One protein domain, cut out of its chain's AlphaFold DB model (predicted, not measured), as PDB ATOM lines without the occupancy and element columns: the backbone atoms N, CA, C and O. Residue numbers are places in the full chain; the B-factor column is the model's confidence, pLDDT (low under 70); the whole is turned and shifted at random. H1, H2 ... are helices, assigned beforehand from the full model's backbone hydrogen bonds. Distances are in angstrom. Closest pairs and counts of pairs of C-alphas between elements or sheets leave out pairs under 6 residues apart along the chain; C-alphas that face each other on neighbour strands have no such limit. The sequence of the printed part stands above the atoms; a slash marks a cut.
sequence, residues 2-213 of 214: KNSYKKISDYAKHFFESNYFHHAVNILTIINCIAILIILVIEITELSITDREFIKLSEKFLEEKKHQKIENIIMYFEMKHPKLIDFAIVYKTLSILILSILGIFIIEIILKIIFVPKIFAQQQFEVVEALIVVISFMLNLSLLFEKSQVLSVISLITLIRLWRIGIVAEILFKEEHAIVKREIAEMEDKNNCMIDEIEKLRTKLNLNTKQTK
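This is residues 2 to 213 of the 214 residues of the protein "Voltage-gated hydrogen channel 1" of Brachionus plicatilis (UniProt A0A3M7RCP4). Four helices, H2, H4, H6 and H7, make a loose up-and-down bundle, each running against the one before it, and residues 173 to 213, mostly H7, stick out as a long arm. H1 meets the end of H4 steeply, and H3 lies near the far part of H2. The printed part has 212 residues with seven named helices, H1 to H7 in chain order, and no named strand: all helix. It is extended, with a radius of gyration of the C-alphas of 30.4 A and spans of 117 by 58 by 26 A.

H1, residues 2 to 16, begins at C-alpha 2 (91.742, -3.196, 91.579). H2, residues 19 to 63, is 65.8 A long from first to last C-alpha. H3 is residues 70 to 80; H4, 83 to 115, is 48.9 A long; H5 is 117 to 120. H6, 124 to 145, is 33.0 A long, and H7, 151 to 211, 90.7 A, ending at C-alpha 211 (97.677, 68.402, 114.550).

H4, the hub, touches H1 with residues 112 to 115 alone; closest are C-alphas 9 and 115, 5.3 A. Residues 28 to 42 of H2 touch H4 at a shallow tilt of 30 degrees, opposite ways; closest are C-alphas 32 and 98, 6.5 A. H4 touches H6 at C-alphas 109 and 130, 6.5 A. H6 and H7, a hairpin, touch at C-alphas 136 and 157, 6.6 A. H7 touches H2 with residues 155 to 168 alone; closest are C-alphas 168 and 26, 6.9 A. H4 and H7 are apart. H5 is close to but not clearly touching H4 and H6. In H1 and H2 every O i to N i+4 pair is within hydrogen-bond range; in H3 6 of 7, H4 28 of 29, H6 16 of 18, H7 54 of 57; H5 is too short.

The C-alphas of Lys 66 and Lys 213 are farthest apart, 117.3 A. The printed part has no cut and no long link. Mean pLDDT of the printed part is 73.2, under 70 in 75 residues, among them 61 to 87.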
ATOM      1  N   LYS A   2      92.314  -4.484  91.103       59.69
ATOM      2  CA  LYS A   2      91.742  -3.196  91.579       59.69
ATOM      3  C   LYS A   2      92.659  -1.969  91.411       59.69
ATOM      4  O   LYS A   2      92.175  -0.892  91.087       59.69
ATOM      5  N   ASN A   3      93.971  -2.136  91.594       67.50
ATOM      6  CA  ASN A   3      94.922  -1.020  91.541       67.50
ATOM      7  C   ASN A   3      95.199  -0.513  90.108       67.50
ATOM      8  O   ASN A   3      95.415   0.679  89.915       67.50
ATOM      9  N   SER A   4      95.140  -1.392  89.097       71.50
ATOM     10  CA  SER A   4      95.291  -0.987  87.689       71.50
ATOM     11  C   SER A   4      94.048  -0.276  87.166       71.50
ATOM     12  O   SER A   4      94.179   0.714  86.457       71.50
ATOM     13  N   TYR A   5      92.848  -0.724  87.558       73.56
ATOM     14  CA  TYR A   5      91.601  -0.065  87.155       73.56
ATOM     15  C   TYR A   5      91.518   1.364  87.701       73.56
ATOM     16  O   TYR A   5      91.141   2.282  86.983       73.56
ATOM     17  N   LYS A   6      91.948   1.566  88.954       75.69
ATOM     18  CA  LYS A   6      91.969   2.892  89.578       75.69
ATOM     19  C   LYS A   6      92.926   3.852  88.859       75.69
ATOM     20  O   LYS A   6      92.512   4.944  88.507       75.69
ATOM     21  N   LYS A   7      94.144   3.405  88.517       79.75
ATOM     22  CA  LYS A   7      95.093   4.208  87.721       79.75
ATOM     23  C   LYS A   7      94.549   4.603  86.344       79.75
ATOM     24  O   LYS A   7      94.725   5.744  85.937       79.75
ATOM     25  N   ILE A   8      93.903   3.676  85.632       79.38
ATOM     26  CA  ILE A   8      93.318   3.957  84.308       79.38
ATOM     27  C   ILE A   8      92.140   4.927  84.443       79.38
ATOM     28  O   ILE A   8      92.030   5.861  83.659       79.38
ATOM     29  N   SER A   9      91.298   4.744  85.463       76.81
ATOM     30  CA  SER A   9      90.176   5.638  85.756       76.81
ATOM     31  C   SER A   9      90.632   7.056  86.093       76.81
ATOM     32  O   SER A   9      90.022   8.004  85.614       76.81
ATOM     33  N   ASP A  10      91.702   7.209  86.876       80.19
ATOM     34  CA  ASP A  10      92.244   8.521  87.241       80.19
ATOM     35  C   ASP A  10      92.847   9.235  86.015       80.19
ATOM     36  O   ASP A  10      92.646  10.434  85.830       80.19
ATOM     37  N   TYR A  11      93.519   8.492  85.125       80.00
ATOM     38  CA  TYR A  11      94.060   9.037  83.874       80.00
ATOM     39  C   TYR A  11      92.953   9.426  82.887       80.00
ATOM     40  O   TYR A  11      92.992  10.504  82.298       80.00
ATOM     41  N   ALA A  12      91.934   8.573  82.742       77.56
ATOM     42  CA  ALA A  12      90.759   8.857  81.925       77.56
ATOM     43  C   ALA A  12      90.014  10.084  82.451       77.56
ATOM     44  O   ALA A  12      89.632  10.945  81.669       77.56
ATOM     45  N   LYS A  13      89.865  10.215  83.772       77.62
ATOM     46  CA  LYS A  13      89.238  11.383  84.390       77.62
ATOM     47  C   LYS A  13      89.994  12.672  84.064       77.62
ATOM     48  O   LYS A  13      89.374  13.618  83.602       77.62
ATOM     49  N   HIS A  14      91.320  12.682  84.204       79.50
ATOM     50  CA  HIS A  14      92.134  13.845  83.833       79.50
ATOM     51  C   HIS A  14      92.059  14.164  82.329       79.50
ATOM     52  O   HIS A  14      92.130  15.323  81.926       79.50
ATOM     53  N   PHE A  15      91.929  13.143  81.481       80.25
ATOM     54  CA  PHE A  15      91.736  13.326  80.046       80.25
ATOM     55  C   PHE A  15      90.360  13.931  79.723       80.25
ATOM     56  O   PHE A  15      90.285  14.877  78.944       80.25
ATOM     57  N   PHE A  16      89.290  13.433  80.352       76.50
ATOM     58  CA  PHE A  16      87.925  13.934  80.163       76.50
ATOM     59  C   PHE A  16      87.710  15.332  80.745       76.50
ATOM     60  O   PHE A  16      87.000  16.116  80.134       76.50
ATOM     61  N   GLU A  17      88.343  15.660  81.874       73.50
ATOM     62  CA  GLU A  17      88.305  17.000  82.483       73.50
ATOM     63  C   GLU A  17      89.198  18.016  81.745       73.50
ATOM     64  O   GLU A  17      89.239  19.192  82.103       73.50
ATOM     65  N   SER A  18      89.928  17.595  80.707       81.19
ATOM     66  CA  SER A  18      90.748  18.504  79.915       81.19
ATOM     67  C   SER A  18      89.883  19.392  79.018       81.19
ATOM     68  O   SER A  18      89.103  18.896  78.202       81.19
ATOM     69  N   ASN A  19      90.104  20.710  79.067       75.88
ATOM     70  CA  ASN A  19      89.445  21.671  78.170       75.88
ATOM     71  C   ASN A  19      89.633  21.324  76.681       75.88
ATOM     72  O   ASN A  19      88.739  21.565  75.873       75.88
ATOM     73  N   TYR A  20      90.760  20.707  76.309       79.06
ATOM     74  CA  TYR A  20      91.007  20.273  74.932       79.06
ATOM     75  C   TYR A  20      90.021  19.198  74.470       79.06
ATOM     76  O   TYR A  20      89.576  19.227  73.323       79.06
ATOM     77  N   PHE A  21      89.662  18.266  75.357       81.06
ATOM     78  CA  PHE A  21      88.694  17.221  75.048       81.06
ATOM     79  C   PHE A  21      87.299  17.822  74.852       81.06
ATOM     80  O   PHE A  21      86.653  17.559  73.839       81.06
ATOM     81  N   HIS A  22      86.876  18.702  75.764       76.75
ATOM     82  CA  HIS A  22      85.603  19.413  75.646       76.75
ATOM     83  C   HIS A  22      85.511  20.242  74.356       76.75
ATOM     84  O   HIS A  22      84.519  20.144  73.634       76.75
ATOM     85  N   HIS A  23      86.556  20.993  74.000       81.62
ATOM     86  CA  HIS A  23      86.583  21.735  72.738       81.62
ATOM     87  C   HIS A  23      86.550  20.821  71.508       81.62
ATOM     88  O   HIS A  23      85.840  21.129  70.554       81.62
ATOM     89  N   ALA A  24      87.254  19.686  71.521       85.62
ATOM     90  CA  ALA A  24      87.221  18.736  70.409       85.62
ATOM     91  C   ALA A  24      85.812  18.158  70.184       85.62
ATOM     92  O   ALA A  24      85.334  18.118  69.050       85.62
ATOM     93  N   VAL A  25      85.125  17.767  71.262       82.56
ATOM     94  CA  VAL A  25      83.738  17.273  71.226       82.56
ATOM     95  C   VAL A  25      82.779  18.361  70.735       82.56
ATOM     96  O   VAL A  25      81.921  18.098  69.885       82.56
ATOM     97  N   ASN A  26      82.954  19.602  71.193       81.69
ATOM     98  CA  ASN A  26      82.152  20.739  70.739       81.69
ATOM     99  C   ASN A  26      82.352  21.007  69.239       81.69
ATOM    100  O   ASN A  26      81.370  21.126  68.507       81.69
ATOM    101  N   ILE A  27      83.597  21.023  68.752       85.06
ATOM    102  CA  ILE A  27      83.911  21.189  67.322       85.06
ATOM    103  C   ILE A  27      83.283  20.065  66.494       85.06
ATOM    104  O   ILE A  27      82.635  20.334  65.482       85.06
ATOM    105  N   LEU A  28      83.419  18.810  66.931       87.38
ATOM    106  CA  LEU A  28      82.810  17.670  66.246       87.38
ATOM    107  C   LEU A  28      81.280  17.797  66.193       87.38
ATOM    108  O   LEU A  28      80.665  17.486  65.171       87.38
ATOM    109  N   THR A  29      80.664  18.314  67.258       83.31
ATOM    110  CA  THR A  29      79.217  18.561  67.309       83.31
ATOM    111  C   THR A  29      78.793  19.661  66.335       83.31
ATOM    112  O   THR A  29      77.776  19.515  65.657       83.31
ATOM    113  N   ILE A  30      79.589  20.726  66.198       84.50
ATOM    114  CA  ILE A  30      79.356  21.792  65.213       84.50
ATOM    115  C   ILE A  30      79.462  21.242  63.784       84.50
ATOM    116  O   ILE A  30      78.589  21.508  62.959       84.50
ATOM    117  N   ILE A  31      80.477  20.426  63.487       87.88
ATOM    118  CA  ILE A  31      80.624  19.786  62.169       87.88
ATOM    119  C   ILE A  31      79.413  18.894  61.863       87.88
ATOM    120  O   ILE A  31      78.849  18.961  60.771       87.88
ATOM    121  N   ASN A  32      78.975  18.097  62.841       85.81
ATOM    122  CA  ASN A  32      77.785  17.261  62.714       85.81
ATOM    123  C   ASN A  32      76.522  18.096  62.445       85.81
ATOM    124  O   ASN A  32      75.712  17.724  61.599       85.81
ATOM    125  N   CYS A  33      76.374  19.246  63.111       83.88
ATOM    126  CA  CYS A  33      75.286  20.189  62.851       83.88
ATOM    127  C   CYS A  33      75.280  20.665  61.399       83.88
ATOM    128  O   CYS A  33      74.249  20.596  60.735       83.88
ATOM    129  N   ILE A  34      76.430  21.111  60.888       86.38
ATOM    130  CA  ILE A  34      76.545  21.599  59.510       86.38
ATOM    131  C   ILE A  34      76.153  20.492  58.526       86.38
ATOM    132  O   ILE A  34      75.364  20.735  57.615       86.38
ATOM    133  N   ALA A  35      76.638  19.265  58.734       86.25
ATOM    134  CA  ALA A  35      76.273  18.122  57.899       86.25
ATOM    135  C   ALA A  35      74.758  17.841  57.928       86.25
ATOM    136  O   ALA A  35      74.150  17.606  56.884       86.25
ATOM    137  N   ILE A  36      74.138  17.917  59.107       83.38
ATOM    138  CA  ILE A  36      72.693  17.751  59.283       83.38
ATOM    139  C   ILE A  36      71.903  18.867  58.584       83.38
ATOM    140  O   ILE A  36      70.918  18.579  57.908       83.38
ATOM    141  N   LEU A  37      72.328  20.126  58.710       84.75
ATOM    142  CA  LEU A  37      71.689  21.254  58.031       84.75
ATOM    143  C   LEU A  37      71.747  21.091  56.511       84.75
ATOM    144  O   LEU A  37      70.753  21.346  55.837       84.75
ATOM    145  N   ILE A  38      72.875  20.618  55.974       86.25
ATOM    146  CA  ILE A  38      73.005  20.319  54.544       86.25
ATOM    147  C   ILE A  38      72.002  19.236  54.130       86.25
ATOM    148  O   ILE A  38      71.323  19.411  53.121       86.25
ATOM    149  N   ILE A  39      71.859  18.155  54.910       83.19
ATOM    150  CA  ILE A  39      70.842  17.127  54.637       83.19
ATOM    151  C   ILE A  39      69.439  17.725  54.637       83.19
ATOM    152  O   ILE A  39      68.699  17.492  53.687       83.19
ATOM    153  N   LEU A  40      69.087  18.517  55.652       82.19
ATOM    154  CA  LEU A  40      67.764  19.137  55.734       82.19
ATOM    155  C   LEU A  40      67.487  20.039  54.530       82.19
ATOM    156  O   LEU A  40      66.391  20.008  53.983       82.19
ATOM    157  N   VAL A  41      68.471  20.823  54.086       84.44
ATOM    158  CA  VAL A  41      68.324  21.670  52.894       84.44
ATOM    159  C   VAL A  41      68.113  20.823  51.639       84.44
ATOM    160  O   VAL A  41      67.257  21.166  50.823       84.44
ATOM    161  N   ILE A  42      68.851  19.719  51.483       81.62
ATOM    162  CA  ILE A  42      68.668  18.787  50.360       81.62
ATOM    163  C   ILE A  42      67.262  18.180  50.402       81.62
ATOM    164  O   ILE A  42      66.564  18.230  49.394       81.62
ATOM    165  N   GLU A  43      66.820  17.694  51.561       78.06
ATOM    166  CA  GLU A  43      65.509  17.063  51.752       78.06
ATOM    167  C   GLU A  43      64.358  18.046  51.479       78.06
ATOM    168  O   GLU A  43      63.428  17.731  50.741       78.06
ATOM    169  N   ILE A  44      64.454  19.285  51.975       78.94
ATOM    170  CA  ILE A  44      63.476  20.350  51.689       78.94
ATOM    171  C   ILE A  44      63.465  20.699  50.195       78.94
ATOM    172  O   ILE A  44      62.405  20.956  49.620       78.94
ATOM    173  N   THR A  45      64.635  20.718  49.550       80.00
ATOM    174  CA  THR A  45      64.746  21.005  48.115       80.00
ATOM    175  C   THR A  45      64.114  19.892  47.284       80.00
ATOM    176  O   THR A  45      63.369  20.179  46.348       80.00
ATOM    177  N   GLU A  46      64.357  18.633  47.645       76.06
ATOM    178  CA  GLU A  46      63.754  17.458  47.011       76.06
ATOM    179  C   GLU A  46      62.228  17.465  47.161       76.06
ATOM    180  O   GLU A  46      61.507  17.292  46.173       76.06
ATOM    181  N   LEU A  47      61.726  17.770  48.362       73.75
ATOM    182  CA  LEU A  47      60.293  17.883  48.633       73.75
ATOM    183  C   LEU A  47      59.648  19.012  47.807       73.75
ATOM    184  O   LEU A  47      58.633  18.807  47.147       73.75
ATOM    185  N   SER A  48      60.284  20.188  47.764       76.81
ATOM    186  CA  SER A  48      59.799  21.366  47.027       76.81
ATOM    187  C   SER A  48      59.748  21.144  45.512       76.81
ATOM    188  O   SER A  48      58.826  21.613  44.838       76.81
ATOM    189  N   ILE A  49      60.725  20.421  44.954       73.12
ATOM    190  CA  ILE A  49      60.722  20.030  43.538       73.12
ATOM    191  C   ILE A  49      59.585  19.041  43.274       73.12
ATOM    192  O   ILE A  49      58.848  19.215  42.302       73.12
ATOM    193  N   THR A  50      59.427  18.049  44.151       70.62
ATOM    194  CA  THR A  50      58.407  17.004  44.024       70.62
ATOM    195  C   THR A  50      57.000  17.592  44.032       70.62
ATOM    196  O   THR A  50      56.232  17.335  43.105       70.62
ATOM    197  N   ASP A  51      56.689  18.466  44.991       74.06
ATOM    198  CA  ASP A  51      55.379  19.122  45.081       74.06
ATOM    199  C   ASP A  51      55.100  20.014  43.867       74.06
ATOM    200  O   ASP A  51      54.010  19.986  43.292       74.06
ATOM    201  N   ARG A  52      56.090  20.800  43.425       73.44
ATOM    202  CA  ARG A  52      55.904  21.733  42.305       73.44
ATOM    203  C   ARG A  52      55.697  21.004  40.977       73.44
ATOM    204  O   ARG A  52      54.883  21.437  40.161       73.44
ATOM    205  N   GLU A  53      56.438  19.928  40.736       70.25
ATOM    206  CA  GLU A  53      56.263  19.098  39.545       70.25
ATOM    207  C   GLU A  53      54.944  18.317  39.610       70.25
ATOM    208  O   GLU A  53      54.241  18.262  38.604       70.25
ATOM    209  N   PHE A  54      54.550  17.803  40.782       69.00
ATOM    210  CA  PHE A  54      53.256  17.147  40.977       69.00
ATOM    211  C   PHE A  54      52.084  18.092  40.684       69.00
ATOM    212  O   PHE A  54      51.162  17.709  39.969       69.00
ATOM    213  N   ILE A  55      52.142  19.348  41.147       73.38
ATOM    214  CA  ILE A  55      51.113  20.361  40.862       73.38
ATOM    215  C   ILE A  55      51.019  20.629  39.357       73.38
ATOM    216  O   ILE A  55      49.929  20.518  38.798       73.38
ATOM    217  N   LYS A  56      52.144  20.889  38.675       75.44
ATOM    218  CA  LYS A  56      52.162  21.112  37.214       75.44
ATOM    219  C   LYS A  56      51.641  19.914  36.433       75.44
ATOM    220  O   LYS A  56      50.960  20.067  35.420       75.44
ATOM    221  N   LEU A  57      52.003  18.714  36.875       69.50
ATOM    222  CA  LEU A  57      51.546  17.475  36.272       69.50
ATOM    223  C   LEU A  57      50.032  17.331  36.479       69.50
ATOM    224  O   LEU A  57      49.319  17.044  35.523       69.50
ATOM    225  N   SER A  58      49.534  17.623  37.685       67.31
ATOM    226  CA  SER A  58      48.105  17.598  38.002       67.31
ATOM    227  C   SER A  58      47.306  18.604  37.173       67.31
ATOM    228  O   SER A  58      46.286  18.217  36.617       67.31
ATOM    229  N   GLU A  59      47.790  19.840  36.994       74.75
ATOM    230  CA  GLU A  59      47.139  20.865  36.163       74.75
ATOM    231  C   GLU A  59      47.052  20.415  34.703       74.75
ATOM    232  O   GLU A  59      45.984  20.471  34.095       74.75
ATOM    233  N   LYS A  60      48.151  19.870  34.168       70.56
ATOM    234  CA  LYS A  60      48.206  19.375  32.790       70.56
ATOM    235  C   LYS A  60      47.253  18.198  32.552       70.56
ATOM    236  O   LYS A  60      46.643  18.103  31.491       70.56
ATOM    237  N   PHE A  61      47.103  17.311  33.538       66.69
ATOM    238  CA  PHE A  61      46.148  16.201  33.474       66.69
ATOM    239  C   PHE A  61      44.695  16.643  33.717       66.69
ATOM    240  O   PHE A  61      43.782  16.037  33.153       66.69
ATOM    241  N   LEU A  62      44.466  17.701  34.504       68.62
ATOM    242  CA  LEU A  62      43.138  18.278  34.729       68.62
ATOM    243  C   LEU A  62      42.600  18.957  33.457       68.62
ATOM    244  O   LEU A  62      41.422  18.799  33.134       68.62
ATOM    245  N   GLU A  63      43.461  19.657  32.708       67.19
ATOM    246  CA  GLU A  63      43.117  20.256  31.409       67.19
ATOM    247  C   GLU A  63      42.796  19.204  30.336       67.19
ATOM    248  O   GLU A  63      41.902  19.410  29.514       67.19
ATOM    249  N   GLU A  64      43.461  18.044  30.354       67.31
ATOM    250  CA  GLU A  64      43.269  17.001  29.335       67.31
ATOM    251  C   GLU A  64      41.991  16.154  29.500       67.31
ATOM    252  O   GLU A  64      41.700  15.320  28.640       67.31
ATOM    253  N   LYS A  65      41.186  16.355  30.559       55.44
ATOM    254  CA  LYS A  65      39.881  15.684  30.786       55.44
ATOM    255  C   LYS A  65      39.889  14.148  30.635       55.44
ATOM    256  O   LYS A  65      38.845  13.531  30.414       55.44
ATOM    257  N   LYS A  66      41.046  13.499  30.776       55.41
ATOM    258  CA  LYS A  66      41.166  12.039  30.740       55.41
ATOM    259  C   LYS A  66      41.008  11.490  32.150       55.41
ATOM    260  O   LYS A  66      41.879  11.664  32.995       55.41
ATOM    261  N   HIS A  67      39.909  10.776  32.389       48.75
ATOM    262  CA  HIS A  67      39.785   9.868  33.526       48.75
ATOM    263  C   HIS A  67      40.831   8.758  33.394       48.75
ATOM    264  O   HIS A  67      40.559   7.687  32.854       48.75
ATOM    265  N   GLN A  68      42.048   9.022  33.854       56.44
ATOM    266  CA  GLN A  68      43.094   8.022  33.929       56.44
ATOM    267  C   GLN A  68      43.565   7.910  35.373       56.44
ATOM    268  O   GLN A  68      43.774   8.902  36.067       56.44
ATOM    269  N   LYS A  69      43.630   6.658  35.834       62.34
ATOM    270  CA  LYS A  69      43.993   6.248  37.191       62.34
ATOM    271  C   LYS A  69      45.255   6.986  37.650       62.34
ATOM    272  O   LYS A  69      46.268   6.948  36.954       62.34
ATOM    273  N   ILE A  70      45.195   7.580  38.844       59.78
ATOM    274  CA  ILE A  70      46.300   8.291  39.516       59.78
ATOM    275  C   ILE A  70      47.599   7.454  39.517       59.78
ATOM    276  O   ILE A  70      48.688   8.003  39.390       59.78
ATOM    277  N   GLU A  71      47.487   6.120  39.548       56.50
ATOM    278  CA  GLU A  71      48.612   5.172  39.468       56.50
ATOM    279  C   GLU A  71      49.517   5.373  38.235       56.50
ATOM    280  O   GLU A  71      50.736   5.281  38.353       56.50
ATOM    281  N   ASN A  72      48.964   5.714  37.065       59.53
ATOM    282  CA  ASN A  72      49.773   5.914  35.854       59.53
ATOM    283  C   ASN A  72      50.556   7.233  35.888       59.53
ATOM    284  O   ASN A  72      51.620   7.331  35.282       59.53
ATOM    285  N   ILE A  73      50.038   8.238  36.598       60.53
ATOM    286  CA  ILE A  73      50.690   9.541  36.783       60.53
ATOM    287  C   ILE A  73      51.902   9.380  37.708       60.53
ATOM    288  O   ILE A  73      52.976   9.889  37.399       60.53
ATOM    289  N   ILE A  74      51.745   8.599  38.783       60.53
ATOM    290  CA  ILE A  74      52.825   8.251  39.720       60.53
ATOM    291  C   ILE A  74      53.941   7.487  38.990       60.53
ATOM    292  O   ILE A  74      55.110   7.855  39.096       60.53
ATOM    293  N   MET A  75      53.584   6.497  38.163       57.25
ATOM    294  CA  MET A  75      54.563   5.702  37.410       57.25
ATOM    295  C   MET A  75      55.330   6.537  36.364       57.25
ATOM    296  O   MET A  75      56.527   6.340  36.159       57.25
ATOM    297  N   TYR A  76      54.674   7.506  35.713       59.31
ATOM    298  CA  TYR A  76      55.332   8.399  34.747       59.31
ATOM    299  C   TYR A  76      56.244   9.438  35.418       59.31
ATOM    300  O   TYR A  76      57.232   9.870  34.820       59.31
ATOM    301  N   PHE A  77      55.913   9.839  36.648       60.88
ATOM    302  CA  PHE A  77      56.715  10.750  37.460       60.88
ATOM    303  C   PHE A  77      58.036  10.099  37.896       60.88
ATOM    304  O   PHE A  77      59.101  10.669  37.665       60.88
ATOM    305  N   GLU A  78      57.992   8.866  38.416       57.06
ATOM    306  CA  GLU A  78      59.194   8.114  38.822       57.06
ATOM    307  C   GLU A  78      60.185   7.895  37.666       57.06
ATOM    308  O   GLU A  78      61.399   7.912  37.864       57.06
ATOM    309  N   MET A  79      59.690   7.736  36.436       57.19
ATOM    310  CA  MET A  79      60.518   7.378  35.281       57.19
ATOM    311  C   MET A  79      61.281   8.567  34.658       57.19
ATOM    312  O   MET A  79      62.217   8.359  33.886       57.19
ATOM    313  N   LYS A  80      60.896   9.820  34.954       56.00
ATOM    314  CA  LYS A  80      61.348  11.012  34.205       56.00
ATOM    315  C   LYS A  80      62.440  11.847  34.890       56.00
ATOM    316  O   LYS A  80      62.980  12.756  34.257       56.00
ATOM    317  N   HIS A  81      62.819  11.548  36.134       56.72
ATOM    318  CA  HIS A  81      63.751  12.380  36.908       56.72
ATOM    319  C   HIS A  81      65.097  11.689  37.217       56.72
ATOM    320  O   HIS A  81      65.353  11.304  38.355       56.72
ATOM    321  N   PRO A  82      66.034  11.610  36.250       54.50
ATOM    322  CA  PRO A  82      67.370  11.047  36.475       54.50
ATOM    323  C   PRO A  82      68.227  11.883  37.442       54.50
ATOM    324  O   PRO A  82      69.147  11.355  38.053       54.50
ATOM    325  N   LYS A  83      67.906  13.171  37.641       60.00
ATOM    326  CA  LYS A  83      68.622  14.055  38.581       60.00
ATOM    327  C   LYS A  83      68.441  13.656  40.050       60.00
ATOM    328  O   LYS A  83      69.288  13.996  40.865       60.00
ATOM    329  N   LEU A  84      67.375  12.924  40.388       59.94
ATOM    330  CA  LEU A  84      67.148  12.404  41.743       59.94
ATOM    331  C   LEU A  84      68.185  11.339  42.130       59.94
ATOM    332  O   LEU A  84      68.487  11.171  43.307       59.94
ATOM    333  N   ILE A  85      68.775  10.656  41.144       61.97
ATOM    334  CA  ILE A  85      69.782   9.612  41.368       61.97
ATOM    335  C   ILE A  85      71.070  10.229  41.934       61.97
ATOM    336  O   ILE A  85      71.640   9.689  42.883       61.97
ATOM    337  N   ASP A  86      71.484  11.393  41.421       69.56
ATOM    338  CA  ASP A  86      72.669  12.104  41.914       69.56
ATOM    339  C   ASP A  86      72.465  12.603  43.356       69.56
ATOM    340  O   ASP A  86      73.343  12.433  44.207       69.56
ATOM    341  N   PHE A  87      71.278  13.138  43.674       69.44
ATOM    342  CA  PHE A  87      70.929  13.549  45.040       69.44
ATOM    343  C   PHE A  87      70.876  12.363  46.007       69.44
ATOM    344  O   PHE A  87      71.402  12.460  47.116       69.44
ATOM    345  N   ALA A  88      70.329  11.222  45.582       70.69
ATOM    346  CA  ALA A  88      70.254  10.020  46.407       70.69
ATOM    347  C   ALA A  88      71.646   9.483  46.788       70.69
ATOM    348  O   ALA A  88      71.855   9.032  47.919       70.69
ATOM    349  N   ILE A  89      72.624   9.550  45.875       77.06
ATOM    350  CA  ILE A  89      74.009   9.132  46.143       77.06
ATOM    351  C   ILE A  89      74.667  10.058  47.173       77.06
ATOM    352  O   ILE A  89      75.290   9.579  48.130       77.06
ATOM    353  N   VAL A  90      74.507  11.374  47.010       79.75
ATOM    354  CA  VAL A  90      75.031  12.376  47.954       79.75
ATOM    355  C   VAL A  90      74.391  12.198  49.330       79.75
ATOM    356  O   VAL A  90      75.104  12.084  50.328       79.75
ATOM    357  N   TYR A  91      73.064  12.077  49.380       79.75
ATOM    358  CA  TYR A  91      72.303  11.857  50.605       79.75
ATOM    359  C   TYR A  91      72.762  10.600  51.346       79.75
ATOM    360  O   TYR A  91      73.032  10.644  52.548       79.75
ATOM    361  N   LYS A  92      72.911   9.475  50.634       80.50
ATOM    362  CA  LYS A  92      73.345   8.207  51.231       80.50
ATOM    363  C   LYS A  92      74.750   8.311  51.819       80.50
ATOM    364  O   LYS A  92      74.990   7.836  52.927       80.50
ATOM    365  N   THR A  93      75.665   8.954  51.096       84.44
ATOM    366  CA  THR A  93      77.050   9.148  51.545       84.44
ATOM    367  C   THR A  93      77.099  10.014  52.802       84.44
ATOM    368  O   THR A  93      77.749   9.654  53.785       84.44
ATOM    369  N   LEU A  94      76.356  11.122  52.807       82.62
ATOM    370  CA  LEU A  94      76.300  12.048  53.934       82.62
ATOM    371  C   LEU A  94      75.618  11.417  55.160       82.62
ATOM    372  O   LEU A  94      76.084  11.586  56.285       82.62
ATOM    373  N   SER A  95      74.586  10.602  54.940       78.56
ATOM    374  CA  SER A  95      73.903   9.845  55.996       78.56
ATOM    375  C   SER A  95      74.827   8.835  56.682       78.56
ATOM    376  O   SER A  95      74.827   8.734  57.909       78.56
ATOM    377  N   ILE A  96      75.666   8.125  55.917       82.56
ATOM    378  CA  ILE A  96      76.673   7.200  56.466       82.56
ATOM    379  C   ILE A  96      77.728   7.962  57.279       82.56
ATOM    380  O   ILE A  96      78.118   7.512  58.358       82.56
ATOM    381  N   LEU A  97      78.172   9.125  56.798       85.88
ATOM    382  CA  LEU A  97      79.135   9.964  57.513       85.88
ATOM    383  C   LEU A  97      78.576  10.450  58.858       85.88
ATOM    384  O   LEU A  97      79.247  10.329  59.882       85.88
ATOM    385  N   ILE A  98      77.331  10.927  58.881       83.00
ATOM    386  CA  ILE A  98      76.661  11.358  60.115       83.00
ATOM    387  C   ILE A  98      76.461  10.182  61.075       83.00
ATOM    388  O   ILE A  98      76.656  10.334  62.280       83.00
ATOM    389  N   LEU A  99      76.124   8.994  60.563       82.81
ATOM    390  CA  LEU A  99      76.041   7.787  61.385       82.81
ATOM    391  C   LEU A  99      77.394   7.446  62.028       82.81
ATOM    392  O   LEU A  99      77.437   7.092  63.204       82.81
ATOM    393  N   SER A 100      78.490   7.581  61.279       87.00
ATOM    394  CA  SER A 100      79.846   7.344  61.783       87.00
ATOM    395  C   SER A 100      80.206   8.311  62.915       87.00
ATOM    396  O   SER A 100      80.634   7.882  63.987       87.00
ATOM    397  N   ILE A 101      79.941   9.610  62.725       85.50
ATOM    398  CA  ILE A 101      80.146  10.632  63.761       85.50
ATOM    399  C   ILE A 101      79.294  10.327  65.001       85.50
ATOM    400  O   ILE A 101      79.774  10.422  66.129       85.50
ATOM    401  N   LEU A 102      78.049   9.888  64.809       82.38
ATOM    402  CA  LEU A 102      77.183   9.490  65.915       82.38
ATOM    403  C   LEU A 102      77.722   8.267  66.673       82.38
ATOM    404  O   LEU A 102      77.620   8.213  67.897       82.38
ATOM    405  N   GLY A 103      78.345   7.317  65.975       86.12
ATOM    406  CA  GLY A 103      79.045   6.193  66.596       86.12
ATOM    407  C   GLY A 103      80.179   6.645  67.522       86.12
ATOM    408  O   GLY A 103      80.308   6.120  68.628       86.12
ATOM    409  N   ILE A 104      80.949   7.663  67.121       87.31
ATOM    410  CA  ILE A 104      82.002   8.259  67.963       87.31
ATOM    411  C   ILE A 104      81.399   8.849  69.247       87.31
ATOM    412  O   ILE A 104      81.917   8.590  70.332       87.31
ATOM    413  N   PHE A 105      80.271   9.561  69.152       82.56
ATOM    414  CA  PHE A 105      79.573  10.099  70.329       82.56
ATOM    415  C   PHE A 105      79.047   9.008  71.269       82.56
ATOM    416  O   PHE A 105      79.121   9.149  72.488       82.56
ATOM    417  N   ILE A 106      78.541   7.894  70.735       84.75
ATOM    418  CA  ILE A 106      78.112   6.759  71.565       84.75
ATOM    419  C   ILE A 106      79.301   6.164  72.320       84.75
ATOM    420  O   ILE A 106      79.194   5.900  73.518       84.75
ATOM    421  N   ILE A 107      80.443   5.994  71.649       87.00
ATOM    422  CA  ILE A 107      81.675   5.522  72.284       87.00
ATOM    423  C   ILE A 107      82.098   6.490  73.396       87.00
ATOM    424  O   ILE A 107      82.350   6.048  74.513       87.00
ATOM    425  N   GLU A 108      82.102   7.799  73.138       84.56
ATOM    426  CA  GLU A 108      82.386   8.821  74.154       84.56
ATOM    427  C   GLU A 108      81.480   8.680  75.387       84.56
ATOM    428  O   GLU A 108      81.978   8.635  76.514       84.56
ATOM    429  N   ILE A 109      80.162   8.588  75.186       80.81
ATOM    430  CA  ILE A 109      79.184   8.451  76.275       80.81
ATOM    431  C   ILE A 109      79.449   7.171  77.073       80.81
ATOM    432  O   ILE A 109      79.456   7.202  78.304       80.81
ATOM    433  N   ILE A 110      79.719   6.051  76.398       84.00
ATOM    434  CA  ILE A 110      80.046   4.778  77.053       84.00
ATOM    435  C   ILE A 110      81.311   4.923  77.904       84.00
ATOM    436  O   ILE A 110      81.322   4.490  79.058       84.00
ATOM    437  N   LEU A 111      82.362   5.563  77.382       82.56
ATOM    438  CA  LEU A 111      83.577   5.806  78.155       82.56
ATOM    439  C   LEU A 111      83.295   6.695  79.377       82.56
ATOM    440  O   LEU A 111      83.754   6.369  80.473       82.56
ATOM    441  N   LYS A 112      82.509   7.767  79.232       77.19
ATOM    442  CA  LYS A 112      82.116   8.637  80.357       77.19
ATOM    443  C   LYS A 112      81.358   7.865  81.442       77.19
ATOM    444  O   LYS A 112      81.680   8.007  82.621       77.19
ATOM    445  N   ILE A 113      80.429   6.987  81.057       79.44
ATOM    446  CA  ILE A 113      79.673   6.138  81.992       79.44
ATOM    447  C   ILE A 113      80.594   5.154  82.730       79.44
ATOM    448  O   ILE A 113      80.439   4.952  83.934       79.44
ATOM    449  N   ILE A 114      81.565   4.546  82.041       77.50
ATOM    450  CA  ILE A 114      82.468   3.543  82.633       77.50
ATOM    451  C   ILE A 114      83.496   4.185  83.575       77.50
ATOM    452  O   ILE A 114      83.773   3.644  84.650       77.50
ATOM    453  N   PHE A 115      84.082   5.316  83.172       75.19
ATOM    454  CA  PHE A 115      85.211   5.928  83.878       75.19
ATOM    455  C   PHE A 115      84.804   7.010  84.883       75.19
ATOM    456  O   PHE A 115      85.528   7.224  85.855       75.19
ATOM    457  N   VAL A 116      83.654   7.672  84.700       70.25
ATOM    458  CA  VAL A 116      83.228   8.799  85.549       70.25
ATOM    459  C   VAL A 116      81.746   8.726  85.996       70.25
ATOM    460  O   VAL A 116      81.055   9.744  86.029       70.25
ATOM    461  N   PRO A 117      81.223   7.567  86.448       68.81
ATOM    462  CA  PRO A 117      79.786   7.394  86.706       68.81
ATOM    463  C   PRO A 117      79.217   8.311  87.805       68.81
ATOM    464  O   PRO A 117      78.051   8.692  87.756       68.81
ATOM    465  N   LYS A 118      80.019   8.669  88.821       61.06
ATOM    466  CA  LYS A 118      79.550   9.461  89.978       61.06
ATOM    467  C   LYS A 118      79.381  10.951  89.685       61.06
ATOM    468  O   LYS A 118      78.487  11.564  90.254       61.06
ATOM    469  N   ILE A 119      80.245  11.514  88.844       59.53
ATOM    470  CA  ILE A 119      80.182  12.934  88.455       59.53
ATOM    471  C   ILE A 119      79.063  13.101  87.427       59.53
ATOM    472  O   ILE A 119      78.219  13.978  87.578       59.53
ATOM    473  N   PHE A 120      78.972  12.145  86.500       59.41
ATOM    474  CA  PHE A 120      77.918  12.077  85.494       59.41
ATOM    475  C   PHE A 120      76.513  12.031  86.118       59.41
ATOM    476  O   PHE A 120      75.614  12.740  85.688       59.41
ATOM    477  N   ALA A 121      76.317  11.258  87.195       58.97
ATOM    478  CA  ALA A 121      75.022  11.168  87.878       58.97
ATOM    479  C   ALA A 121      74.639  12.415  88.705       58.97
ATOM    480  O   ALA A 121      73.469  12.574  89.049       58.97
ATOM    481  N   GLN A 122      75.591  13.291  89.055       57.94
ATOM    482  CA  GLN A 122      75.301  14.526  89.798       57.94
ATOM    483  C   GLN A 122      74.809  15.656  88.885       57.94
ATOM    484  O   GLN A 122      74.019  16.494  89.326       57.94
ATOM    485  N   GLN A 123      75.221  15.672  87.616       63.69
ATOM    486  CA  GLN A 123      74.714  16.617  86.626       63.69
ATOM    487  C   GLN A 123      73.482  16.042  85.927       63.69
ATOM    488  O   GLN A 123      73.564  15.303  84.952       63.69
ATOM    489  N   GLN A 124      72.309  16.437  86.424       64.00
ATOM    490  CA  GLN A 124      70.995  16.001  85.929       64.00
ATOM    491  C   GLN A 124      70.842  16.176  84.406       64.00
ATOM    492  O   GLN A 124      70.216  15.353  83.742       64.00
ATOM    493  N   PHE A 125      71.458  17.227  83.856       65.19
ATOM    494  CA  PHE A 125      71.432  17.526  82.427       65.19
ATOM    495  C   PHE A 125      72.257  16.538  81.588       65.19
ATOM    496  O   PHE A 125      71.773  16.120  80.542       65.19
ATOM    497  N   GLU A 126      73.430  16.086  82.049       69.75
ATOM    498  CA  GLU A 126      74.297  15.182  81.267       69.75
ATOM    499  C   GLU A 126      73.671  13.790  81.080       69.75
ATOM    500  O   GLU A 126      73.755  13.192  80.006       69.75
ATOM    501  N   VAL A 127      72.978  13.279  82.104       73.94
ATOM    502  CA  VAL A 127      72.324  11.959  82.043       73.94
ATOM    503  C   VAL A 127      71.160  11.953  81.055       73.94
ATOM    504  O   VAL A 127      71.030  11.026  80.250       73.94
ATOM    505  N   VAL A 128      70.312  12.985  81.095       74.50
ATOM    506  CA  VAL A 128      69.180  13.128  80.166       74.50
ATOM    507  C   VAL A 128      69.689  13.256  78.733       74.50
ATOM    508  O   VAL A 128      69.157  12.639  77.812       74.50
ATOM    509  N   GLU A 129      70.769  14.003  78.545       74.56
ATOM    510  CA  GLU A 129      71.402  14.228  77.255       74.56
ATOM    511  C   GLU A 129      71.985  12.938  76.647       74.56
ATOM    512  O   GLU A 129      71.795  12.660  75.453       74.56
ATOM    513  N   ALA A 130      72.645  12.118  77.470       77.75
ATOM    514  CA  ALA A 130      73.122  10.797  77.077       77.75
ATOM    515  C   ALA A 130      71.964   9.867  76.693       77.75
ATOM    516  O   ALA A 130      72.028   9.199  75.660       77.75
ATOM    517  N   LEU A 131      70.879   9.866  77.473       82.00
ATOM    518  CA  LEU A 131      69.692   9.061  77.190       82.00
ATOM    519  C   LEU A 131      69.059   9.438  75.841       82.00
ATOM    520  O   LEU A 131      68.781   8.559  75.024       82.00
ATOM    521  N   ILE A 132      68.889  10.737  75.576       79.31
ATOM    522  CA  ILE A 132      68.341  11.241  74.306       79.31
ATOM    523  C   ILE A 132      69.212  10.799  73.122       79.31
ATOM    524  O   ILE A 132      68.677  10.403  72.083       79.31
ATOM    525  N   VAL A 133      70.544  10.817  73.261       77.88
ATOM    526  CA  VAL A 133      71.445  10.362  72.186       77.88
ATOM    527  C   VAL A 133      71.375   8.868  71.957       77.88
ATOM    528  O   VAL A 133      71.332   8.453  70.800       77.88
ATOM    529  N   VAL A 134      71.302   8.063  73.014       81.62
ATOM    530  CA  VAL A 134      71.160   6.611  72.871       81.62
ATOM    531  C   VAL A 134      69.850   6.272  72.156       81.62
ATOM    532  O   VAL A 134      69.867   5.509  71.193       81.62
ATOM    533  N   ILE A 135      68.733   6.889  72.552       82.25
ATOM    534  CA  ILE A 135      67.432   6.692  71.894       82.25
ATOM    535  C   ILE A 135      67.506   7.123  70.423       82.25
ATOM    536  O   ILE A 135      67.105   6.375  69.533       82.25
ATOM    537  N   SER A 136      68.087   8.293  70.148       78.38
ATOM    538  CA  SER A 136      68.253   8.802  68.781       78.38
ATOM    539  C   SER A 136      69.128   7.887  67.921       78.38
ATOM    540  O   SER A 136      68.861   7.718  66.730       78.38
ATOM    541  N   PHE A 137      70.172   7.288  68.494       78.56
ATOM    542  CA  PHE A 137      71.031   6.335  67.800       78.56
ATOM    543  C   PHE A 137      70.290   5.040  67.470       78.56
ATOM    544  O   PHE A 137      70.343   4.599  66.326       78.56
ATOM    545  N   MET A 138      69.540   4.477  68.421       80.75
ATOM    546  CA  MET A 138      68.742   3.266  68.194       80.75
ATOM    547  C   MET A 138      67.672   3.473  67.118       80.75
ATOM    548  O   MET A 138      67.474   2.604  66.266       80.75
ATOM    549  N   LEU A 139      67.033   4.645  67.106       77.06
ATOM    550  CA  LEU A 139      66.087   5.017  66.057       77.06
ATOM    551  C   LEU A 139      66.782   5.121  64.693       77.06
ATOM    552  O   LEU A 139      66.312   4.523  63.732       77.06
ATOM    553  N   ASN A 140      67.933   5.799  64.611       73.88
ATOM    554  CA  ASN A 140      68.704   5.888  63.362       73.88
ATOM    555  C   ASN A 140      69.178   4.528  62.850       73.88
ATOM    556  O   ASN A 140      69.185   4.291  61.645       73.88
ATOM    557  N   LEU A 141      69.588   3.644  63.757       76.75
ATOM    558  CA  LEU A 141      70.022   2.305  63.399       76.75
ATOM    559  C   LEU A 141      68.849   1.488  62.850       76.75
ATOM    560  O   LEU A 141      68.988   0.872  61.803       76.75
ATOM    561  N   SER A 142      67.684   1.542  63.502       75.12
ATOM    562  CA  SER A 142      66.466   0.863  63.028       75.12
ATOM    563  C   SER A 142      66.043   1.362  61.642       75.12
ATOM    564  O   SER A 142      65.719   0.573  60.759       75.12
ATOM    565  N   LEU A 143      66.158   2.670  61.415       68.69
ATOM    566  CA  LEU A 143      65.869   3.332  60.143       68.69
ATOM    567  C   LEU A 143      66.758   2.897  58.973       68.69
ATOM    568  O   LEU A 143      66.321   2.926  57.827       68.69
ATOM    569  N   LEU A 144      67.991   2.467  59.236       68.12
ATOM    570  CA  LEU A 144      68.850   1.889  58.200       68.12
ATOM    571  C   LEU A 144      68.365   0.518  57.724       68.12
ATOM    572  O   LEU A 144      68.656   0.134  56.590       68.12
ATOM    573  N   PHE A 145      67.650  -0.218  58.577       66.69
ATOM    574  CA  PHE A 145      67.165  -1.561  58.271       66.69
ATOM    575  C   PHE A 145      65.765  -1.569  57.642       66.69
ATOM    576  O   PHE A 145      65.441  -2.517  56.926       66.69
ATOM    577  N   GLU A 146      64.958  -0.523  57.839       64.00
ATOM    578  CA  GLU A 146      63.557  -0.490  57.409       64.00
ATOM    579  C   GLU A 146      63.308   0.558  56.303       64.00
ATOM    580  O   GLU A 146      63.475   1.759  56.494       64.00
ATOM    581  N   LYS A 147      62.919   0.099  55.103       56.62
ATOM    582  CA  LYS A 147      62.735   0.933  53.891       56.62
ATOM    583  C   LYS A 147      61.346   1.581  53.746       56.62
ATOM    584  O   LYS A 147      61.104   2.253  52.745       56.62
ATOM    585  N   SER A 148      60.411   1.369  54.672       47.97
ATOM    586  CA  SER A 148      59.005   1.771  54.502       47.97
ATOM    587  C   SER A 148      58.643   3.063  55.249       47.97
ATOM    588  O   SER A 148      58.799   3.141  56.460       47.97
ATOM    589  N   GLN A 149      58.101   4.046  54.513       52.19
ATOM    590  CA  GLN A 149      57.463   5.291  55.005       52.19
ATOM    591  C   GLN A 149      58.351   6.216  55.856       52.19
ATOM    592  O   GLN A 149      57.971   6.743  56.899       52.19
ATOM    593  N   VAL A 150      59.560   6.435  55.350       54.75
ATOM    594  CA  VAL A 150      60.725   6.830  56.145       54.75
ATOM    595  C   VAL A 150      60.925   8.351  56.277       54.75
ATOM    596  O   VAL A 150      61.473   8.820  57.272       54.75
ATOM    597  N   LEU A 151      60.442   9.140  55.311       55.22
ATOM    598  CA  LEU A 151      60.728  10.583  55.208       55.22
ATOM    599  C   LEU A 151      60.232  11.395  56.423       55.22
ATOM    600  O   LEU A 151      60.946  12.238  56.963       55.22
ATOM    601  N   SER A 152      59.033  11.099  56.938       60.38
ATOM    602  CA  SER A 152      58.490  11.848  58.084       60.38
ATOM    603  C   SER A 152      59.224  11.546  59.399       60.38
ATOM    604  O   SER A 152      59.418  12.439  60.219       60.38
ATOM    605  N   VAL A 153      59.696  10.312  59.595       65.00
ATOM    606  CA  VAL A 153      60.414   9.922  60.821       65.00
ATOM    607  C   VAL A 153      61.869  10.410  60.789       65.00
ATOM    608  O   VAL A 153      62.401  10.843  61.813       65.00
ATOM    609  N   ILE A 154      62.494  10.412  59.607       67.75
ATOM    610  CA  ILE A 154      63.848  10.938  59.378       67.75
ATOM    611  C   ILE A 154      63.937  12.417  59.758       67.75
ATOM    612  O   ILE A 154      64.826  12.794  60.527       67.75
ATOM    613  N   SER A 155      63.005  13.243  59.280       65.50
ATOM    614  CA  SER A 155      62.987  14.677  59.601       65.50
ATOM    615  C   SER A 155      62.843  14.941  61.108       65.50
ATOM    616  O   SER A 155      63.579  15.760  61.661       65.50
ATOM    617  N   LEU A 156      61.989  14.190  61.815       69.31
ATOM    618  CA  LEU A 156      61.791  14.345  63.262       69.31
ATOM    619  C   LEU A 156      63.053  14.000  64.072       69.31
ATOM    620  O   LEU A 156      63.446  14.733  64.980       69.31
ATOM    621  N   ILE A 157      63.730  12.907  63.723       72.81
ATOM    622  CA  ILE A 157      64.992  12.503  64.362       72.81
ATOM    623  C   ILE A 157      66.107  13.502  64.060       72.81
ATOM    624  O   ILE A 157      66.959  13.779  64.908       72.81
ATOM    625  N   THR A 158      66.088  14.075  62.862       71.75
ATOM    626  CA  THR A 158      67.025  15.117  62.455       71.75
ATOM    627  C   THR A 158      66.808  16.401  63.266       71.75
ATOM    628  O   THR A 158      67.779  16.988  63.739       71.75
ATOM    629  N   LEU A 159      65.559  16.771  63.567       72.25
ATOM    630  CA  LEU A 159      65.225  17.883  64.469       72.25
ATOM    631  C   LEU A 159      65.637  17.628  65.928       72.25
ATOM    632  O   LEU A 159      66.162  18.527  66.582       72.25
ATOM    633  N   ILE A 160      65.489  16.400  66.438       75.75
ATOM    634  CA  ILE A 160      66.003  16.028  67.773       75.75
ATOM    635  C   ILE A 160      67.528  16.175  67.830       75.75
ATOM    636  O   ILE A 160      68.092  16.500  68.870       75.75
ATOM    637  N   ARG A 161      68.230  15.996  66.711       73.12
ATOM    638  CA  ARG A 161      69.667  16.282  66.654       73.12
ATOM    639  C   ARG A 161      69.962  17.782  66.616       73.12
ATOM    640  O   ARG A 161      70.998  18.173  67.138       73.12
ATOM    641  N   LEU A 162      69.067  18.626  66.093       76.19
ATOM    642  CA  LEU A 162      69.212  20.084  66.202       76.19
ATOM    643  C   LEU A 162      69.139  20.567  67.658       76.19
ATOM    644  O   LEU A 162      69.824  21.521  68.016       76.19
ATOM    645  N   TRP A 163      68.396  19.874  68.528       79.25
ATOM    646  CA  TRP A 163      68.362  20.160  69.971       79.25
ATOM    647  C   TRP A 163      69.761  20.182  70.609       79.25
ATOM    648  O   TRP A 163      70.047  21.025  71.461       79.25
ATOM    649  N   ARG A 164      70.670  19.307  70.150       75.50
ATOM    650  CA  ARG A 164      72.066  19.265  70.619       75.50
ATOM    651  C   ARG A 164      72.801  20.588  70.401       75.50
ATOM    652  O   ARG A 164      73.627  20.943  71.233       75.50
ATOM    653  N   ILE A 165      72.488  21.329  69.337       76.56
ATOM    654  CA  ILE A 165      73.066  22.659  69.102       76.56
ATOM    655  C   ILE A 165      72.607  23.656  70.150       76.56
ATOM    656  O   ILE A 165      73.427  24.445  70.600       76.56
ATOM    657  N   GLY A 166      71.341  23.610  70.568       74.88
ATOM    658  CA  GLY A 166      70.836  24.487  71.627       74.88
ATOM    659  C   GLY A 166      71.613  24.303  72.931       74.88
ATOM    660  O   GLY A 166      72.045  25.282  73.528       74.88
ATOM    661  N   ILE A 167      71.881  23.048  73.304       74.94
ATOM    662  CA  ILE A 167      72.668  22.717  74.500       74.94
ATOM    663  C   ILE A 167      74.131  23.148  74.346       74.94
ATOM    664  O   ILE A 167      74.674  23.795  75.237       74.94
ATOM    665  N   VAL A 168      74.781  22.825  73.220       72.88
ATOM    666  CA  VAL A 168      76.179  23.231  72.988       72.88
ATOM    667  C   VAL A 168      76.308  24.752  72.967       72.88
ATOM    668  O   VAL A 168      77.238  25.287  73.559       72.88
ATOM    669  N   ALA A 169      75.363  25.455  72.345       73.94
ATOM    670  CA  ALA A 169      75.321  26.908  72.355       73.94
ATOM    671  C   ALA A 169      75.162  27.443  73.783       73.94
ATOM    672  O   ALA A 169      75.935  28.305  74.182       73.94
ATOM    673  N   GLU A 170      74.231  26.911  74.581       72.81
ATOM    674  CA  GLU A 170      74.039  27.325  75.977       72.81
ATOM    675  C   GLU A 170      75.314  27.145  76.815       72.81
ATOM    676  O   GLU A 170      75.686  28.037  77.581       72.81
ATOM    677  N   ILE A 171      76.023  26.027  76.637       68.50
ATOM    678  CA  ILE A 171      77.292  25.758  77.322       68.50
ATOM    679  C   ILE A 171      78.376  26.751  76.878       68.50
ATOM    680  O   ILE A 171      79.035  27.337  77.735       68.50
ATOM    681  N   LEU A 172      78.528  26.983  75.570       69.62
ATOM    682  CA  LEU A 172      79.508  27.926  75.018       69.62
ATOM    683  C   LEU A 172      79.244  29.367  75.478       69.62
ATOM    684  O   LEU A 172      80.162  30.042  75.939       69.62
ATOM    685  N   PHE A 173      77.988  29.823  75.432       70.81
ATOM    686  CA  PHE A 173      77.606  31.143  75.941       70.81
ATOM    687  C   PHE A 173      77.912  31.267  77.433       70.81
ATOM    688  O   PHE A 173      78.438  32.282  77.886       70.81
ATOM    689  N   LYS A 174      77.619  30.230  78.222       66.38
ATOM    690  CA  LYS A 174      77.912  30.228  79.657       66.38
ATOM    691  C   LYS A 174      79.415  30.279  79.944       66.38
ATOM    692  O   LYS A 174      79.803  30.899  80.932       66.38
ATOM    693  N   GLU A 175      80.243  29.667  79.103       61.62
ATOM    694  CA  GLU A 175      81.706  29.700  79.201       61.62
ATOM    695  C   GLU A 175      82.259  31.109  78.922       61.62
ATOM    696  O   GLU A 175      83.019  31.644  79.731       61.62
ATOM    697  N   GLU A 176      81.787  31.769  77.863       58.56
ATOM    698  CA  GLU A 176      82.159  33.152  77.536       58.56
ATOM    699  C   GLU A 176      81.685  34.139  78.620       58.56
ATOM    700  O   GLU A 176      82.452  34.971  79.110       58.56
ATOM    701  N   HIS A 177      80.454  33.975  79.110       56.22
ATOM    702  CA  HIS A 177      79.946  34.767  80.228       56.22
ATOM    703  C   HIS A 177      80.702  34.507  81.536       56.22
ATOM    704  O   HIS A 177      80.833  35.433  82.332       56.22
ATOM    705  N   ALA A 178      81.213  33.298  81.788       57.84
ATOM    706  CA  ALA A 178      82.006  33.001  82.983       57.84
ATOM    707  C   ALA A 178      83.380  33.690  82.959       57.84
ATOM    708  O   ALA A 178      83.855  34.123  84.012       57.84
ATOM    709  N   ILE A 179      83.988  33.835  81.778       59.44
ATOM    710  CA  ILE A 179      85.228  34.599  81.578       59.44
ATOM    711  C   ILE A 179      84.971  36.084  81.855       59.44
ATOM    712  O   ILE A 179      85.644  36.675  82.698       59.44
ATOM    713  N   VAL A 180      83.920  36.651  81.256       58.94
ATOM    714  CA  VAL A 180      83.528  38.054  81.475       58.94
ATOM    715  C   VAL A 180      83.179  38.316  82.945       58.94
ATOM    716  O   VAL A 180      83.552  39.341  83.509       58.94
ATOM    717  N   LYS A 181      82.508  37.373  83.618       59.47
ATOM    718  CA  LYS A 181      82.159  37.508  85.041       59.47
ATOM    719  C   LYS A 181      83.387  37.468  85.953       59.47
ATOM    720  O   LYS A 181      83.384  38.141  86.980       59.47
ATOM    721  N   ARG A 182      84.426  36.702  85.591       59.44
ATOM    722  CA  ARG A 182      85.718  36.719  86.295       59.44
ATOM    723  C   ARG A 182      86.445  38.041  86.102       59.44
ATOM    724  O   ARG A 182      86.916  38.590  87.088       59.44
ATOM    725  N   GLU A 183      86.481  38.577  84.885       62.47
ATOM    726  CA  GLU A 183      87.104  39.882  84.633       62.47
ATOM    727  C   GLU A 183      86.393  41.019  85.376       62.47
ATOM    728  O   GLU A 183      87.051  41.884  85.952       62.47
ATOM    729  N   ILE A 184      85.057  41.000  85.433       65.94
ATOM    730  CA  ILE A 184      84.284  41.974  86.215       65.94
ATOM    731  C   ILE A 184      84.584  41.828  87.711       65.94
ATOM    732  O   ILE A 184      84.815  42.836  88.374       65.94
ATOM    733  N   ALA A 185      84.644  40.599  88.236       69.62
ATOM    734  CA  ALA A 185      84.966  40.361  89.643       69.62
ATOM    735  C   ALA A 185      86.392  40.820  90.003       69.62
ATOM    736  O   ALA A 185      86.595  41.434  91.047       69.62
ATOM    737  N   GLU A 186      87.376  40.588  89.129       75.94
ATOM    738  CA  GLU A 186      88.742  41.096  89.319       75.94
ATOM    739  C   GLU A 186      88.814  42.629  89.248       75.94
ATOM    740  O   GLU A 186      89.609  43.248  89.960       75.94
ATOM    741  N   MET A 187      87.996  43.259  88.401       64.25
ATOM    742  CA  MET A 187      87.906  44.718  88.331       64.25
ATOM    743  C   MET A 187      87.218  45.320  89.561       64.25
ATOM    744  O   MET A 187      87.698  46.331  90.071       64.25
ATOM    745  N   GLU A 188      86.152  44.705  90.075       77.00
ATOM    746  CA  GLU A 188      85.495  45.133  91.318       77.00
ATOM    747  C   GLU A 188      86.432  45.023  92.527       77.00
ATOM    748  O   GLU A 188      86.492  45.947  93.339       77.00
ATOM    749  N   ASP A 189      87.220  43.949  92.620       81.81
ATOM    750  CA  ASP A 189      88.148  43.739  93.735       81.81
ATOM    751  C   ASP A 189      89.294  44.767  93.730       81.81
ATOM    752  O   ASP A 189      89.616  45.377  94.756       81.81
ATOM    753  N   LYS A 190      89.845  45.075  92.545       81.56
ATOM    754  CA  LYS A 190      90.824  46.165  92.383       81.56
ATOM    755  C   LYS A 190      90.227  47.526  92.737       81.56
ATOM    756  O   LYS A 190      90.890  48.320  93.400       81.56
ATOM    757  N   ASN A 191      88.990  47.797  92.326       74.81
ATOM    758  CA  ASN A 191      88.334  49.076  92.595       74.81
ATOM    759  C   ASN A 191      88.062  49.261  94.100       74.81
ATOM    760  O   ASN A 191      88.347  50.321  94.654       74.81
ATOM    761  N   ASN A 192      87.614  48.208  94.789       84.88
ATOM    762  CA  ASN A 192      87.422  48.217  96.243       84.88
ATOM    763  C   ASN A 192      88.740  48.420  97.005       84.88
ATOM    764  O   ASN A 192      88.782  49.190  97.964       84.88
ATOM    765  N   CYS A 193      89.831  47.794  96.553       81.19
ATOM    766  CA  CYS A 193      91.164  47.990  97.129       81.19
ATOM    767  C   CYS A 193      91.644  49.449  96.987       81.19
ATOM    768  O   CYS A 193      92.124  50.048  97.950       81.19
ATOM    769  N   MET A 194      91.441  50.058  95.814       79.88
ATOM    770  CA  MET A 194      91.790  51.465  95.584       79.88
ATOM    771  C   MET A 194      90.922  52.431  96.406       79.88
ATOM    772  O   MET A 194      91.428  53.443  96.891       79.88
ATOM    773  N   ILE A 195      89.633  52.131  96.603       87.62
ATOM    774  CA  ILE A 195      88.738  52.928  97.459       87.62
ATOM    775  C   ILE A 195      89.215  52.908  98.919       87.62
ATOM    776  O   ILE A 195      89.303  53.969  99.542       87.62
ATOM    777  N   ASP A 196      89.587  51.739  99.443       89.06
ATOM    778  CA  ASP A 196      90.108  51.593 100.811       89.06
ATOM    779  C   ASP A 196      91.440  52.350 101.001       89.06
ATOM    780  O   ASP A 196      91.685  52.983 102.032       89.06
ATOM    781  N   GLU A 197      92.296  52.375  99.976       88.00
ATOM    782  CA  GLU A 197      93.538  53.153 100.000       88.00
ATOM    783  C   GLU A 197      93.283  54.672  99.993       88.00
ATOM    784  O   GLU A 197      93.896  55.411 100.774       88.00
ATOM    785  N   ILE A 198      92.323  55.147  99.192       85.75
ATOM    786  CA  ILE A 198      91.881  56.551  99.197       85.75
ATOM    787  C   ILE A 198      91.327  56.940 100.574       85.75
ATOM    788  O   ILE A 198      91.639  58.020 101.087       85.75
ATOM    789  N   GLU A 199      90.542  56.072 101.209       88.38
ATOM    790  CA  GLU A 199      89.954  56.332 102.523       88.38
ATOM    791  C   GLU A 199      91.019  56.382 103.635       88.38
ATOM    792  O   GLU A 199      91.026  57.299 104.471       88.38
ATOM    793  N   LYS A 200      92.010  55.485 103.588       87.44
ATOM    794  CA  LYS A 200      93.191  55.503 104.471       87.44
ATOM    795  C   LYS A 200      94.043  56.762 104.304       87.44
ATOM    796  O   LYS A 200      94.549  57.308 105.287       87.44
ATOM    797  N   LEU A 201      94.221  57.255 103.080       86.12
ATOM    798  CA  LEU A 201      94.950  58.504 102.838       86.12
ATOM    799  C   LEU A 201      94.162  59.726 103.326       86.12
ATOM    800  O   LEU A 201      94.733  60.621 103.952       86.12
ATOM    801  N   ARG A 202      92.841  59.747 103.116       85.88
ATOM    802  CA  ARG A 202      91.960  60.839 103.557       85.88
ATOM    803  C   ARG A 202      91.905  60.962 105.081       85.88
ATOM    804  O   ARG A 202      91.936  62.069 105.618       85.88
ATOM    805  N   THR A 203      91.867  59.834 105.787       85.19
ATOM    806  CA  THR A 203      91.906  59.791 107.258       85.19
ATOM    807  C   THR A 203      93.252  60.265 107.813       85.19
ATOM    808  O   THR A 203      93.262  61.080 108.737       85.19
ATOM    809  N   LYS A 204      94.381  59.864 107.208       85.94
ATOM    810  CA  LYS A 204      95.718  60.383 107.561       85.94
ATOM    811  C   LYS A 204      95.846  61.894 107.343       85.94
ATOM    812  O   LYS A 204      96.351  62.591 108.221       85.94
ATOM    813  N   LEU A 205      95.348  62.413 106.217       81.81
ATOM    814  CA  LEU A 205      95.312  63.856 105.948       81.81
ATOM    815  C   LEU A 205      94.504  64.602 107.015       81.81
ATOM    816  O   LEU A 205      95.002  65.561 107.594       81.81
ATOM    817  N   ASN A 206      93.300  64.130 107.346       79.81
ATOM    818  CA  ASN A 206      92.451  64.758 108.363       79.81
ATOM    819  C   ASN A 206      93.071  64.759 109.772       79.81
ATOM    820  O   ASN A 206      92.828  65.690 110.542       79.81
ATOM    821  N   LEU A 207      93.867  63.744 110.118       78.38
ATOM    822  CA  LEU A 207      94.614  63.695 111.379       78.38
ATOM    823  C   LEU A 207      95.760  64.715 111.395       78.38
ATOM    824  O   LEU A 207      95.876  65.478 112.355       78.38
ATOM    825  N   ASN A 208      96.538  64.808 110.313       75.88
ATOM    826  CA  ASN A 208      97.622  65.788 110.196       75.88
ATOM    827  C   ASN A 208      97.113  67.239 110.214       75.88
ATOM    828  O   ASN A 208      97.715  68.088 110.870       75.88
ATOM    829  N   THR A 209      95.978  67.533 109.570       72.56
ATOM    830  CA  THR A 209      95.371  68.879 109.575       72.56
ATOM    831  C   THR A 209      94.834  69.282 110.955       72.56
ATOM    832  O   THR A 209      94.768  70.467 111.276       72.56
ATOM    833  N   LYS A 210      94.446  68.314 111.800       66.38
ATOM    834  CA  LYS A 210      94.077  68.575 113.202       66.38
ATOM    835  C   LYS A 210      95.299  68.847 114.080       66.38
ATOM    836  O   LYS A 210      95.205  69.676 114.976       66.38
ATOM    837  N   GLN A 211      96.428  68.194 113.810       62.06
ATOM    838  CA  GLN A 211      97.677  68.402 114.550       62.06
ATOM    839  C   GLN A 211      98.360  69.741 114.236       62.06
ATOM    840  O   GLN A 211      99.062  70.265 115.086       62.06
ATOM    841  N   THR A 212      98.134  70.320 113.053       58.06
ATOM    842  CA  THR A 212      98.695  71.629 112.654       58.06
ATOM    843  C   THR A 212      97.869  72.838 113.115       58.06
ATOM    844  O   THR A 212      98.276  73.973 112.884       58.06
ATOM    845  N   LYS A 213      96.705  72.620 113.743       54.84
ATOM    846  CA  LYS A 213      95.818  73.677 114.275       54.84
ATOM    847  C   LYS A 213      95.910  73.861 115.801       54.84
ATOM    848  O   LYS A 213      95.101  74.606 116.352       54.84
TER     849      LYS A 213